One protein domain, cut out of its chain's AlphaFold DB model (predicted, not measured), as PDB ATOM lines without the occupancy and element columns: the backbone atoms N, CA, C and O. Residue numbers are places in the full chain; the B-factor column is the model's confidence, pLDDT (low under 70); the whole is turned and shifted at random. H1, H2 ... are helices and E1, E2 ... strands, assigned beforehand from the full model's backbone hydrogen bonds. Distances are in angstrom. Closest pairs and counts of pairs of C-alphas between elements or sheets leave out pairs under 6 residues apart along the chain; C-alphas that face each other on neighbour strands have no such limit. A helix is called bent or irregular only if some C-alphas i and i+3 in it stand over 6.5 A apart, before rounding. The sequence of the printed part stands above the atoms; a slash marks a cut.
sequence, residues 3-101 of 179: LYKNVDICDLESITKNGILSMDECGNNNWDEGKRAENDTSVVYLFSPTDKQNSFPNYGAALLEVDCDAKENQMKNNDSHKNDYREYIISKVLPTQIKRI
ATOM      1  N   LEU A   3      91.890 134.540 106.692       98.12
ATOM      2  CA  LEU A   3      92.942 134.063 107.581       98.12
ATOM      3  C   LEU A   3      94.120 135.032 107.550       98.12
ATOM      4  O   LEU A   3      94.205 135.901 106.679       98.12
ATOM      5  N   TYR A   4      95.039 134.853 108.489       97.94
ATOM      6  CA  TYR A   4      96.169 135.745 108.670       97.94
ATOM      7  C   TYR A   4      97.496 135.004 108.763       97.94
ATOM      8  O   TYR A   4      97.552 133.824 109.121       97.94
ATOM      9  N   LYS A   5      98.577 135.712 108.430       97.25
ATOM     10  CA  LYS A   5      99.948 135.241 108.632       97.25
ATOM     11  C   LYS A   5     100.897 136.407 108.866       97.25
ATOM     12  O   LYS A   5     100.945 137.324 108.054       97.25
ATOM     13  N   ASN A   6     101.682 136.334 109.933       96.75
ATOM     14  CA  ASN A   6     102.836 137.203 110.120       96.75
ATOM     15  C   ASN A   6     103.990 136.749 109.213       96.75
ATOM     16  O   ASN A   6     104.241 135.548 109.091       96.75
ATOM     17  N   VAL A   7     104.629 137.705 108.542       95.75
ATOM     18  CA  VAL A   7     105.763 137.497 107.631       95.75
ATOM     19  C   VAL A   7     106.793 138.605 107.798       95.75
ATOM     20  O   VAL A   7     106.471 139.715 108.242       95.75
ATOM     21  N   ASP A   8     108.031 138.304 107.424       95.19
ATOM     22  CA  ASP A   8     109.097 139.293 107.416       95.19
ATOM     23  C   ASP A   8     108.867 140.349 106.346       95.19
ATOM     24  O   ASP A   8     108.350 140.089 105.255       95.19
ATOM     25  N   ILE A   9     109.248 141.580 106.674       96.25
ATOM     26  CA  ILE A   9     109.085 142.706 105.758       96.25
ATOM     27  C   ILE A   9     110.059 142.558 104.580       96.25
ATOM     28  O   ILE A   9     109.698 142.886 103.450       96.25
ATOM     29  N   CYS A  10     111.254 142.000 104.814       94.56
ATOM     30  CA  CYS A  10     112.223 141.716 103.753       94.56
ATOM     31  C   CYS A  10     111.713 140.685 102.725       94.56
ATOM     32  O   CYS A  10     112.108 140.741 101.562       94.56
ATOM     33  N   ASP A  11     110.772 139.815 103.105       94.88
ATOM     34  CA  ASP A  11     110.206 138.787 102.226       94.88
ATOM     35  C   ASP A  11     109.067 139.301 101.328       94.88
ATOM     36  O   ASP A  11     108.624 138.591 100.415       94.88
ATOM     37  N   LEU A  12     108.575 140.530 101.537       96.00
ATOM     38  CA  LEU A  12     107.396 141.046 100.833       96.00
ATOM     39  C   LEU A  12     107.566 141.083  99.307       96.00
ATOM     40  O   LEU A  12     106.591 140.871  98.586       96.00
ATOM     41  N   GLU A  13     108.776 141.301  98.789       95.19
ATOM     42  CA  GLU A  13     109.016 141.288  97.339       95.19
ATOM     43  C   GLU A  13     108.773 139.888  96.758       95.19
ATOM     44  O   GLU A  13     108.063 139.718  95.764       95.19
ATOM     45  N   SER A  14     109.302 138.854  97.418       94.94
ATOM     46  CA  SER A  14     109.092 137.469  96.997       94.94
ATOM     47  C   SER A  14     107.630 137.058  97.170       94.94
ATOM     48  O   SER A  14     107.043 136.466  96.262       94.94
ATOM     49  N   ILE A  15     107.011 137.426  98.294       95.69
ATOM     50  CA  ILE A  15     105.626 137.070  98.618       95.69
ATOM     51  C   ILE A  15     104.636 137.709  97.643       95.69
ATOM     52  O   ILE A  15     103.707 137.050  97.178       95.69
ATOM     53  N   THR A  16     104.822 138.981  97.293       94.75
ATOM     54  CA  THR A  16     103.932 139.673  96.344       94.75
ATOM     55  C   THR A  16     104.004 139.060  94.943       94.75
ATOM     56  O   THR A  16     103.004 139.051  94.224       94.75
ATOM     57  N   LYS A  17     105.152 138.485  94.567       94.62
ATOM     58  CA  LYS A  17     105.362 137.827  93.272       94.62
ATOM     59  C   LYS A  17     104.909 136.367  93.243       94.62
ATOM     60  O   LYS A  17     104.280 135.937  92.276       94.62
ATOM     61  N   ASN A  18     105.257 135.600  94.271       95.75
ATOM     62  CA  ASN A  18     105.156 134.138  94.276       95.75
ATOM     63  C   ASN A  18     104.031 133.621  95.179       95.75
ATOM     64  O   ASN A  18     103.589 132.482  95.027       95.75
ATOM     65  N   GLY A  19     103.540 134.465  96.085       96.19
ATOM     66  CA  GLY A  19     102.640 134.079  97.153       96.19
ATOM     67  C   GLY A  19     103.410 133.555  98.362       96.19
ATOM     68  O   GLY A  19     104.615 133.759  98.493       96.19
ATOM     69  N   ILE A  20     102.706 132.870  99.256       96.81
ATOM     70  CA  ILE A  20     103.303 132.246 100.436       96.81
ATOM     71  C   ILE A  20     103.540 130.779 100.103       96.81
ATOM     72  O   ILE A  20     102.589 130.044  99.813       96.81
ATOM     73  N   LEU A  21     104.805 130.379 100.130       95.94
ATOM     74  CA  LEU A  21     105.243 129.016  99.855       95.94
ATOM     75  C   LEU A  21     105.474 128.253 101.158       95.94
ATOM     76  O   LEU A  21     105.718 128.858 102.207       95.94
ATOM     77  N   SER A  22     105.392 126.928 101.083       94.19
ATOM     78  CA  SER A  22     105.805 126.065 102.187       94.19
ATOM     79  C   SER A  22     107.305 126.195 102.454       94.19
ATOM     80  O   SER A  22     108.072 126.632 101.590       94.19
ATOM     81  N   MET A  23     107.741 125.785 103.645       90.81
ATOM     82  CA  MET A  23     109.160 125.829 103.996       90.81
ATOM     83  C   MET A  23     109.999 124.929 103.082       90.81
ATOM     84  O   MET A  23     111.106 125.313 102.713       90.81
ATOM     85  N   ASP A  24     109.466 123.774 102.677       92.25
ATOM     86  CA  ASP A  24     110.131 122.873 101.727       92.25
ATOM     87  C   ASP A  24     110.399 123.545 100.371       92.25
ATOM     88  O   ASP A  24     111.393 123.248  99.710       92.25
ATOM     89  N   GLU A  25     109.519 124.459  99.952       91.75
ATOM     90  CA  GLU A  25     109.623 125.153  98.668       91.75
ATOM     91  C   GLU A  25     110.511 126.400  98.730       91.75
ATOM     92  O   GLU A  25     111.264 126.652  97.789       91.75
ATOM     93  N   CYS A  26     110.423 127.203  99.797       89.25
ATOM     94  CA  CYS A  26     111.192 128.449  99.899       89.25
ATOM     95  C   CYS A  26     112.535 128.299 100.618       89.25
ATOM     96  O   CYS A  26     113.392 129.168 100.479       89.25
ATOM     97  N   GLY A  27     112.725 127.234 101.404       84.75
ATOM     98  CA  GLY A  27     113.901 127.048 102.255       84.75
ATOM     99  C   GLY A  27     114.001 128.042 103.420       84.75
ATOM    100  O   GLY A  27     114.999 128.017 104.138       84.75
ATOM    101  N   ASN A  28     112.993 128.900 103.622       80.38
ATOM    102  CA  ASN A  28     112.940 129.858 104.723       80.38
ATOM    103  C   ASN A  28     112.665 129.108 106.040       80.38
ATOM    104  O   ASN A  28     111.516 128.841 106.404       80.38
ATOM    105  N   ASN A  29     113.745 128.733 106.727       78.12
ATOM    106  CA  ASN A  29     113.719 128.054 108.016       78.12
ATOM    107  C   ASN A  29     114.314 128.954 109.111       78.12
ATOM    108  O   ASN A  29     115.424 128.718 109.580       78.12
ATOM    109  N   ASN A  30     113.551 129.961 109.537       69.81
ATOM    110  CA  ASN A  30     113.958 130.943 110.554       69.81
ATOM    111  C   ASN A  30     113.916 130.415 112.005       69.81
ATOM    112  O   ASN A  30     113.756 131.182 112.950       69.81
ATOM    113  N   TRP A  31     114.032 129.100 112.210       65.19
ATOM    114  CA  TRP A  31     114.030 128.493 113.542       65.19
ATOM    115  C   TRP A  31     115.439 128.101 113.974       65.19
ATOM    116  O   TRP A  31     116.150 127.412 113.243       65.19
ATOM    117  N   ASP A  32     115.789 128.451 115.213       61.28
ATOM    118  CA  ASP A  32     116.989 127.941 115.875       61.28
ATOM    119  C   ASP A  32     117.024 126.403 115.848       61.28
ATOM    120  O   ASP A  32     116.034 125.722 116.158       61.28
ATOM    121  N   GLU A  33     118.199 125.855 115.534       62.12
ATOM    122  CA  GLU A  33     118.434 124.414 115.462       62.12
ATOM    123  C   GLU A  33     117.983 123.716 116.760       62.12
ATOM    124  O   GLU A  33     118.374 124.082 117.871       62.12
ATOM    125  N   GLY A  34     117.105 122.717 116.628       62.03
ATOM    126  CA  GLY A  34     116.589 121.930 117.754       62.03
ATOM    127  C   GLY A  34     115.478 122.579 118.591       62.03
ATOM    128  O   GLY A  34     114.993 121.931 119.518       62.03
ATOM    129  N   LYS A  35     115.031 123.808 118.283       64.50
ATOM    130  CA  LYS A  35     113.916 124.472 118.999       64.50
ATOM    131  C   LYS A  35     112.553 124.344 118.312       64.50
ATOM    132  O   LYS A  35     111.540 124.738 118.885       64.50
ATOM    133  N   ARG A  36     112.507 123.794 117.095       71.06
ATOM    134  CA  ARG A  36     111.267 123.627 116.327       71.06
ATOM    135  C   ARG A  36     110.460 122.436 116.852       71.06
ATOM    136  O   ARG A  36     110.989 121.337 117.012       71.06
ATOM    137  N   ALA A  37     109.161 122.636 117.049       71.44
ATOM    138  CA  ALA A  37     108.230 121.526 117.205       71.44
ATOM    139  C   ALA A  37     108.175 120.678 115.917       71.44
ATOM    140  O   ALA A  37     108.425 121.166 114.815       71.44
ATOM    141  N   GLU A  38     107.829 119.397 116.046       80.31
ATOM    142  CA  GLU A  38     107.651 118.477 114.915       80.31
ATOM    143  C   GLU A  38     106.383 118.835 114.108       80.31
ATOM    144  O   GLU A  38     105.338 118.196 114.241       80.31
ATOM    145  N   ASN A  39     106.481 119.912 113.327       83.94
ATOM    146  CA  ASN A  39     105.435 120.483 112.483       83.94
ATOM    147  C   ASN A  39     105.768 120.239 111.006       83.94
ATOM    148  O   ASN A  39     106.903 120.496 110.591       83.94
ATOM    149  N   ASP A  40     104.765 119.826 110.225       89.81
ATOM    150  CA  ASP A  40     104.853 119.591 108.777       89.81
ATOM    151  C   ASP A  40     105.474 120.799 108.059       89.81
ATOM    152  O   ASP A  40     105.080 121.941 108.299       89.81
ATOM    153  N   THR A  41     106.485 120.547 107.235       92.31
ATOM    154  CA  THR A  41     107.291 121.548 106.528       92.31
ATOM    155  C   THR A  41     106.785 121.815 105.108       92.31
ATOM    156  O   THR A  41     107.138 122.835 104.512       92.31
ATOM    157  N   SER A  42     105.893 120.956 104.610       94.44
ATOM    158  CA  SER A  42     105.326 120.981 103.258       94.44
ATOM    159  C   SER A  42     104.061 121.840 103.129       94.44
ATOM    160  O   SER A  42     103.431 121.896 102.071       94.44
ATOM    161  N   VAL A  43     103.674 122.529 104.208       95.81
ATOM    162  CA  VAL A  43     102.466 123.361 104.279       95.81
ATOM    163  C   VAL A  43     102.766 124.770 104.784       95.81
ATOM    164  O   VAL A  43     103.742 125.029 105.488       95.81
ATOM    165  N   VAL A  44     101.873 125.691 104.444       96.00
ATOM    166  CA  VAL A  44     101.784 127.042 104.987       96.00
ATOM    167  C   VAL A  44     100.806 127.047 106.154       96.00
ATOM    168  O   VAL A  44      99.631 126.720 105.986       96.00
ATOM    169  N   TYR A  45     101.290 127.486 107.314       95.50
ATOM    170  CA  TYR A  45     100.466 127.756 108.489       95.50
ATOM    171  C   TYR A  45      99.894 129.169 108.430       95.50
ATOM    172  O   TYR A  45     100.633 130.140 108.197       95.50
ATOM    173  N   LEU A  46      98.589 129.249 108.662       97.25
ATOM    174  CA  LEU A  46      97.768 130.447 108.763       97.25
ATOM    175  C   LEU A  46      97.001 130.402 110.086       97.25
ATOM    176  O   LEU A  46      96.796 129.329 110.655       97.25
ATOM    177  N   PHE A  47      96.520 131.549 110.550       96.88
ATOM    178  CA  PHE A  47      95.737 131.616 111.775       96.88
ATOM    179  C   PHE A  47      94.466 132.449 111.628       96.88
ATOM    180  O   PHE A  47      94.351 133.324 110.769       96.88
ATOM    181  N   SER A  48      93.503 132.169 112.499       96.25
ATOM    182  CA  SER A  48      92.337 133.009 112.748       96.25
ATOM    183  C   SER A  48      92.330 133.381 114.233       96.25
ATOM    184  O   SER A  48      92.244 132.472 115.067       96.25
ATOM    185  N   PRO A  49      92.483 134.668 114.593       92.06
ATOM    186  CA  PRO A  49      92.556 135.079 115.991       92.06
ATOM    187  C   PRO A  49      91.242 134.785 116.720       92.06
ATOM    188  O   PRO A  49      90.162 134.869 116.131       92.06
ATOM    189  N   THR A  50      91.336 134.418 117.998       89.38
ATOM    190  CA  THR A  50      90.154 134.092 118.823       89.38
ATOM    191  C   THR A  50      89.802 135.163 119.850       89.38
ATOM    192  O   THR A  50      88.708 135.128 120.413       89.38
ATOM    193  N   ASP A  51      90.693 136.133 120.040       85.00
ATOM    194  CA  ASP A  51      90.531 137.285 120.925       85.00
ATOM    195  C   ASP A  51      91.192 138.524 120.280       85.00
ATOM    196  O   ASP A  51      91.521 138.517 119.092       85.00
ATOM    197  N   LYS A  52      91.383 139.599 121.050       81.88
ATOM    198  CA  LYS A  52      91.967 140.873 120.606       81.88
ATOM    199  C   LYS A  52      93.372 140.756 120.022       81.88
ATOM    200  O   LYS A  52      93.712 141.514 119.118       81.88
ATOM    201  N   GLN A  53      94.188 139.820 120.510       87.25
ATOM    202  CA  GLN A  53      95.513 139.589 119.943       87.25
ATOM    203  C   GLN A  53      95.369 139.001 118.535       87.25
ATOM    204  O   GLN A  53      95.089 137.819 118.344       87.25
ATOM    205  N   ASN A  54      95.555 139.862 117.538       91.75
ATOM    206  CA  ASN A  54      95.336 139.556 116.126       91.75
ATOM    207  C   ASN A  54      96.629 139.494 115.305       91.75
ATOM    208  O   ASN A  54      96.586 139.338 114.084       91.75
ATOM    209  N   SER A  55      97.773 139.606 115.975       92.38
ATOM    210  CA  SER A  55      99.089 139.556 115.362       92.38
ATOM    211  C   SER A  55     100.080 138.845 116.280       92.38
ATOM    212  O   SER A  55      99.983 138.898 117.509       92.38
ATOM    213  N   PHE A  56     101.056 138.186 115.662       92.00
ATOM    214  CA  PHE A  56     102.128 137.466 116.339       92.00
ATOM    215  C   PHE A  56     103.465 137.881 115.720       92.00
ATOM    216  O   PHE A  56     104.047 137.118 114.943       92.00
ATOM    217  N   PRO A  57     103.957 139.101 116.022       92.12
ATOM    218  CA  PRO A  57     105.123 139.657 115.349       92.12
ATOM    219  C   PRO A  57     106.406 138.861 115.535       92.12
ATOM    220  O   PRO A  57     107.317 139.059 114.753       92.12
ATOM    221  N   ASN A  58     106.458 137.915 116.480       87.12
ATOM    222  CA  ASN A  58     107.539 136.930 116.614       87.12
ATOM    223  C   ASN A  58     107.787 136.120 115.327       87.12
ATOM    224  O   ASN A  58     108.860 135.553 115.166       87.12
ATOM    225  N   TYR A  59     106.801 136.054 114.426       88.81
ATOM    226  CA  TYR A  59     106.901 135.387 113.125       88.81
ATOM    227  C   TYR A  59     107.039 136.363 111.947       88.81
ATOM    228  O   TYR A  59     106.896 135.952 110.797       88.81
ATOM    229  N   GLY A  60     107.232 137.655 112.224       94.69
ATOM    230  CA  GLY A  60     107.356 138.702 111.217       94.69
ATOM    231  C   GLY A  60     106.486 139.926 111.508       94.69
ATOM    232  O   GLY A  60     105.340 139.817 111.954       94.69
ATOM    233  N   ALA A  61     107.012 141.121 111.242       96.31
ATOM    234  CA  ALA A  61     106.357 142.376 111.613       96.31
ATOM    235  C   ALA A  61     105.210 142.789 110.666       96.31
ATOM    236  O   ALA A  61     104.374 143.613 111.052       96.31
ATOM    237  N   ALA A  62     105.128 142.221 109.457       97.62
ATOM    238  CA  ALA A  62     104.009 142.438 108.541       97.62
ATOM    239  C   ALA A  62     102.935 141.363 108.721       97.62
ATOM    240  O   ALA A  62     103.238 140.176 108.794       97.62
ATOM    241  N   LEU A  63     101.667 141.772 108.742       98.06
ATOM    242  CA  LEU A  63     100.525 140.866 108.837       98.06
ATOM    243  C   LEU A  63      99.821 140.775 107.481       98.06
ATOM    244  O   LEU A  63      99.295 141.760 106.972       98.06
ATOM    245  N   LEU A  64      99.788 139.590 106.887       98.00
ATOM    246  CA  LEU A  64      99.037 139.331 105.664       98.00
ATOM    247  C   LEU A  64      97.604 138.953 106.012       98.00
ATOM    248  O   LEU A  64      97.395 138.050 106.815       98.00
ATOM    249  N   GLU A  65      96.635 139.589 105.359       97.88
ATOM    250  CA  GLU A  65      95.254 139.109 105.304       97.88
ATOM    251  C   GLU A  65      95.058 138.332 104.002       97.88
ATOM    252  O   GLU A  65      95.295 138.859 102.906       97.88
ATOM    253  N   VAL A  66      94.623 137.081 104.113       98.12
ATOM    254  CA  VAL A  66      94.472 136.173 102.977       98.12
ATOM    255  C   VAL A  66      93.057 135.613 102.909       98.12
ATOM    256  O   VAL A  66      92.443 135.317 103.930       98.12
ATOM    257  N   ASP A  67      92.539 135.450 101.693       98.12
ATOM    258  CA  ASP A  67      91.271 134.771 101.431       98.12
ATOM    259  C   ASP A  67      91.522 133.494 100.634       98.12
ATOM    260  O   ASP A  67      91.779 133.516  99.425       98.12
ATOM    261  N   CYS A  68      91.483 132.366 101.330       97.06
ATOM    262  CA  CYS A  68      91.780 131.057 100.764       97.06
ATOM    263  C   CYS A  68      90.853 129.984 101.342       97.06
ATOM    264  O   CYS A  68      90.034 130.268 102.211       97.06
ATOM    265  N   ASP A  69      90.943 128.760 100.828       96.81
ATOM    266  CA  ASP A  69      90.281 127.592 101.408       96.81
ATOM    267  C   ASP A  69      91.357 126.714 102.053       96.81
ATOM    268  O   ASP A  69      92.169 126.107 101.352       96.81
ATOM    269  N   ALA A  70      91.426 126.738 103.383       97.75
ATOM    270  CA  ALA A  70      92.449 126.061 104.168       97.75
ATOM    271  C   ALA A  70      91.812 125.058 105.132       97.75
ATOM    272  O   ALA A  70      90.677 125.225 105.585       97.75
ATOM    273  N   LYS A  71      92.558 124.009 105.470       97.56
ATOM    274  CA  LYS A  71      92.106 122.971 106.394       97.56
ATOM    275  C   LYS A  71      92.491 123.357 107.816       97.56
ATOM    276  O   LYS A  71      93.647 123.676 108.062       97.56
ATOM    277  N   GLU A  72      91.557 123.280 108.756       96.75
ATOM    278  CA  GLU A  72      91.863 123.487 110.177       96.75
ATOM    279  C   GLU A  72      92.890 122.454 110.669       96.75
ATOM    280  O   GLU A  72      92.759 121.252 110.403       96.75
ATOM    281  N   ASN A  73      93.906 122.930 111.386       95.06
ATOM    282  CA  ASN A  73      94.929 122.116 112.022       95.06
ATOM    283  C   ASN A  73      94.727 122.109 113.538       95.06
ATOM    284  O   ASN A  73      94.521 123.146 114.163       95.06
ATOM    285  N   GLN A  74      94.779 120.923 114.141       92.06
ATOM    286  CA  GLN A  74      94.592 120.782 115.582       92.06
ATOM    287  C   GLN A  74      95.939 120.924 116.288       92.06
ATOM    288  O   GLN A  74      96.798 120.047 116.180       92.06
ATOM    289  N   MET A  75      96.102 122.014 117.039       88.88
ATOM    290  CA  MET A  75      97.298 122.242 117.848       88.88
ATOM    291  C   MET A  75      97.383 121.226 118.995       88.88
ATOM    292  O   MET A  75      96.374 120.806 119.575       88.88
ATOM    293  N   LYS A  76      98.611 120.825 119.346       86.88
ATOM    294  CA  LYS A  76      98.852 119.904 120.465       86.88
ATOM    295  C   LYS A  76      98.413 120.549 121.783       86.88
ATOM    296  O   LYS A  76      98.490 121.757 121.964       86.88
ATOM    297  N   ASN A  77      97.983 119.733 122.748       86.00
ATOM    298  CA  ASN A  77      97.484 120.224 124.041       86.00
ATOM    299  C   ASN A  77      98.498 121.046 124.848       86.00
ATOM    300  O   ASN A  77      98.091 121.823 125.703       86.00
ATOM    301  N   ASN A  78      99.787 120.830 124.610       85.25
ATOM    302  CA  ASN A  78     100.900 121.490 125.282       85.25
ATOM    303  C   ASN A  78     101.514 122.635 124.458       85.25
ATOM    304  O   ASN A  78     102.591 123.104 124.816       85.25
ATOM    305  N   ASP A  79     100.878 123.040 123.357       86.06
ATOM    306  CA  ASP A  79     101.308 124.199 122.580       86.06
ATOM    307  C   ASP A  79     101.011 125.497 123.348       86.06
ATOM    308  O   ASP A  79      99.922 125.655 123.907       86.06
ATOM    309  N   SER A  80     101.982 126.413 123.394       83.25
ATOM    310  CA  SER A  80     101.871 127.674 124.133       83.25
ATOM    311  C   SER A  80     100.816 128.617 123.558       83.25
ATOM    312  O   SER A  80     100.285 129.425 124.310       83.25
ATOM    313  N   HIS A  81     100.493 128.486 122.269       85.94
ATOM    314  CA  HIS A  81      99.553 129.349 121.554       85.94
ATOM    315  C   HIS A  81      98.195 128.691 121.290       85.94
ATOM    316  O   HIS A  81      97.339 129.279 120.633       85.94
ATOM    317  N   LYS A  82      97.950 127.489 121.836       85.19
ATOM    318  CA  LYS A  82      96.726 126.709 121.587       85.19
ATOM    319  C   LYS A  82      95.419 127.495 121.773       85.19
ATOM    320  O   LYS A  82      94.422 127.183 121.124       85.19
ATOM    321  N   ASN A  83      95.398 128.445 122.707       88.12
ATOM    322  CA  ASN A  83      94.201 129.216 123.045       88.12
ATOM    323  C   ASN A  83      94.221 130.643 122.479       88.12
ATOM    324  O   ASN A  83      93.265 131.376 122.711       88.12
ATOM    325  N   ASP A  84      95.272 131.031 121.757       89.25
ATOM    326  CA  ASP A  84      95.421 132.393 121.239       89.25
ATOM    327  C   ASP A  84      94.701 132.527 119.885       89.25
ATOM    328  O   ASP A  84      94.025 133.521 119.592       89.25
ATOM    329  N   TYR A  85      94.781 131.485 119.054       93.38
ATOM    330  CA  TYR A  85      94.189 131.453 117.721       93.38
ATOM    331  C   TYR A  85      93.792 130.039 117.285       93.38
ATOM    332  O   TYR A  85      94.207 129.034 117.858       93.38
ATOM    333  N   ARG A  86      92.988 129.956 116.220       95.25
ATOM    334  CA  ARG A  86      92.754 128.711 115.477       95.25
ATOM    335  C   ARG A  86      93.754 128.597 114.340       95.25
ATOM    336  O   ARG A  86      93.898 129.541 113.564       95.25
ATOM    337  N   GLU A  87      94.415 127.454 114.229       96.12
ATOM    338  CA  GLU A  87      95.431 127.206 113.209       96.12
ATOM    339  C   GLU A  87      94.840 126.524 111.969       96.12
ATOM    340  O   GLU A  87      93.966 125.662 112.061       96.12
ATOM    341  N   TYR A  88      95.333 126.904 110.794       97.56
ATOM    342  CA  TYR A  88      94.935 126.357 109.501       97.56
ATOM    343  C   TYR A  88      96.167 126.063 108.648       97.56
ATOM    344  O   TYR A  88      97.166 126.777 108.715       97.56
ATOM    345  N   ILE A  89      96.073 125.035 107.808       97.56
ATOM    346  CA  ILE A  89      97.123 124.619 106.880       97.56
ATOM    347  C   ILE A  89      96.617 124.591 105.439       97.56
ATOM    348  O   ILE A  89      95.482 124.202 105.145       97.56
ATOM    349  N   ILE A  90      97.492 124.990 104.522       98.06
ATOM    350  CA  ILE A  90      97.291 124.942 103.072       98.06
ATOM    351  C   ILE A  90      98.637 124.667 102.397       98.06
ATOM    352  O   ILE A  90      99.670 125.009 102.954       98.06
ATOM    353  N   SER A  91      98.669 124.062 101.208       96.62
ATOM    354  CA  SER A  91      99.945 123.814 100.514       96.62
ATOM    355  C   SER A  91     100.656 125.107 100.110       96.62
ATOM    356  O   SER A  91     101.870 125.207 100.230       96.62
ATOM    357  N   LYS A  92      99.899 126.113  99.660       96.81
ATOM    358  CA  LYS A  92     100.407 127.438  99.292       96.81
ATOM    359  C   LYS A  92      99.306 128.489  99.321       96.81
ATOM    360  O   LYS A  92      98.135 128.163  99.120       96.81
ATOM    361  N   VAL A  93      99.690 129.752  99.466       98.00
ATOM    362  CA  VAL A  93      98.802 130.902  99.244       98.00
ATOM    363  C   VAL A  93      99.241 131.611  97.975       98.00
ATOM    364  O   VAL A  93     100.388 132.019  97.865       98.00
ATOM    365  N   LEU A  94      98.344 131.767  97.008       97.81
ATOM    366  CA  LEU A  94      98.627 132.476  95.761       97.81
ATOM    367  C   LEU A  94      98.690 133.997  95.986       97.81
ATOM    368  O   LEU A  94      97.945 134.504  96.828       97.81
ATOM    369  N   PRO A  95      99.450 134.758  95.173       96.94
ATOM    370  CA  PRO A  95      99.441 136.223  95.233       96.94
ATOM    371  C   PRO A  95      98.031 136.827  95.186       96.94
ATOM    372  O   PRO A  95      97.710 137.745  95.930       96.94
ATOM    373  N   THR A  96      97.146 136.261  94.361       97.00
ATOM    374  CA  THR A  96      95.753 136.713  94.197       97.00
ATOM    375  C   THR A  96      94.865 136.474  95.423       97.00
ATOM    376  O   THR A  96      93.765 137.025  95.506       97.00
ATOM    377  N   GLN A  97      95.317 135.646  96.367       98.06
ATOM    378  CA  GLN A  97      94.630 135.376  97.628       98.06
ATOM    379  C   GLN A  97      95.052 136.351  98.732       98.06
ATOM    380  O   GLN A  97      94.322 136.480  99.709       98.06
ATOM    381  N   ILE A  98      96.167 137.072  98.572       97.88
ATOM    382  CA  ILE A  98      96.621 138.102  99.513       97.88
ATOM    383  C   ILE A  98      95.804 139.373  99.266       97.88
ATOM    384  O   ILE A  98      95.886 139.985  98.203       97.88
ATOM    385  N   LYS A  99      94.980 139.768 100.239       97.00
ATOM    386  CA  LYS A  99      94.076 140.922 100.114       97.00
ATOM    387  C   LYS A  99      94.770 142.226 100.467       97.00
ATOM    388  O   LYS A  99      94.645 143.210  99.739       97.00
ATOM    389  N   ARG A 100      95.515 142.220 101.570       96.31
ATOM    390  CA  ARG A 100      96.271 143.373 102.059       96.31
ATOM    391  C   ARG A 100      97.458 142.935 102.901       96.31
ATOM    392  O   ARG A 100      97.433 141.877 103.527       96.31
ATOM    393  N   ILE A 101      98.475 143.789 102.909       98.19
ATOM    394  CA  ILE A 101      99.638 143.694 103.788       98.19
ATOM    395  C   ILE A 101      99.458 144.767 104.859       98.19
ATOM    396  O   ILE A 101      99.423 145.952 104.545       98.19
TER     397      ILE A 101
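AT A GLANCE: This is residues 3 to 101 of the 179 residues of an uncharacterized protein of Clostridium sp. AF34-13 (UniProt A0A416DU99). Two small three-stranded sheets meet edge to edge at E1 and E2, making a bent wall of six strands, E6, E3, E1, E2, E5, E4, with two short helices and wide loops about it. Along the 99 printed residues come E1, H1, H2, E2, E3, E4, E5, E6. Sheets E1-E3-E6 and E2-E5-E4 are antiparallel; the class is mixed, helices and strands, with 41 residues in named elements, under half. The whole is compact, radius of gyration of the C-alphas 12.9 A, spans 36 by 31 by 24 A.

IN THESE COORDINATES: Find C-alpha 3 at (92.942, 134.063, 107.581), where E1, residues 3 to 7, begins. H1 covers 12 to 18 and H2 23 to 26. E2, 44 to 49, and E3, 62 to 67, are each 16.5 A long. E4 is 71 to 73, and E5, 85 to 90, spans 16.3 A. E6, 98 to 101, ends at C-alpha 101, (99.638, 143.694, 103.788).

HOW THE PARTS SIT: Look first at E1 and E3, where N 5 and O 64 are 3.1 A apart. On E3's other side is E6, with N 99 and O 65 at 2.8 A. H1 only grazes this sheet, with residues 12 to 16. E1 and E2 touch, their closest C-alphas, Tyr 4 and Phe 47, 5.2 A apart. E2 and E5 are antiparallel neighbours; find N 46 of E2 and O 88 of E5 within hydrogen-bond range at 2.9 A. E4 and E5 form a hairpin, with N 73 and O 87 at 2.8 A. H2 is not on either sheet; its C-alpha 23 is 7.5 A from that of Val 44. In H1 every O i to N i+4 pair is within hydrogen-bond range; H2 is too short for one.

THE WHOLE: The C-alphas farthest apart, Lys 17 and Asn 77, are 36.3 A apart. The printed part has no cut. Links H2 to E2, E2 to E3 and E4 to E5 are long. Residues 30 to 35 have pLDDT under 70.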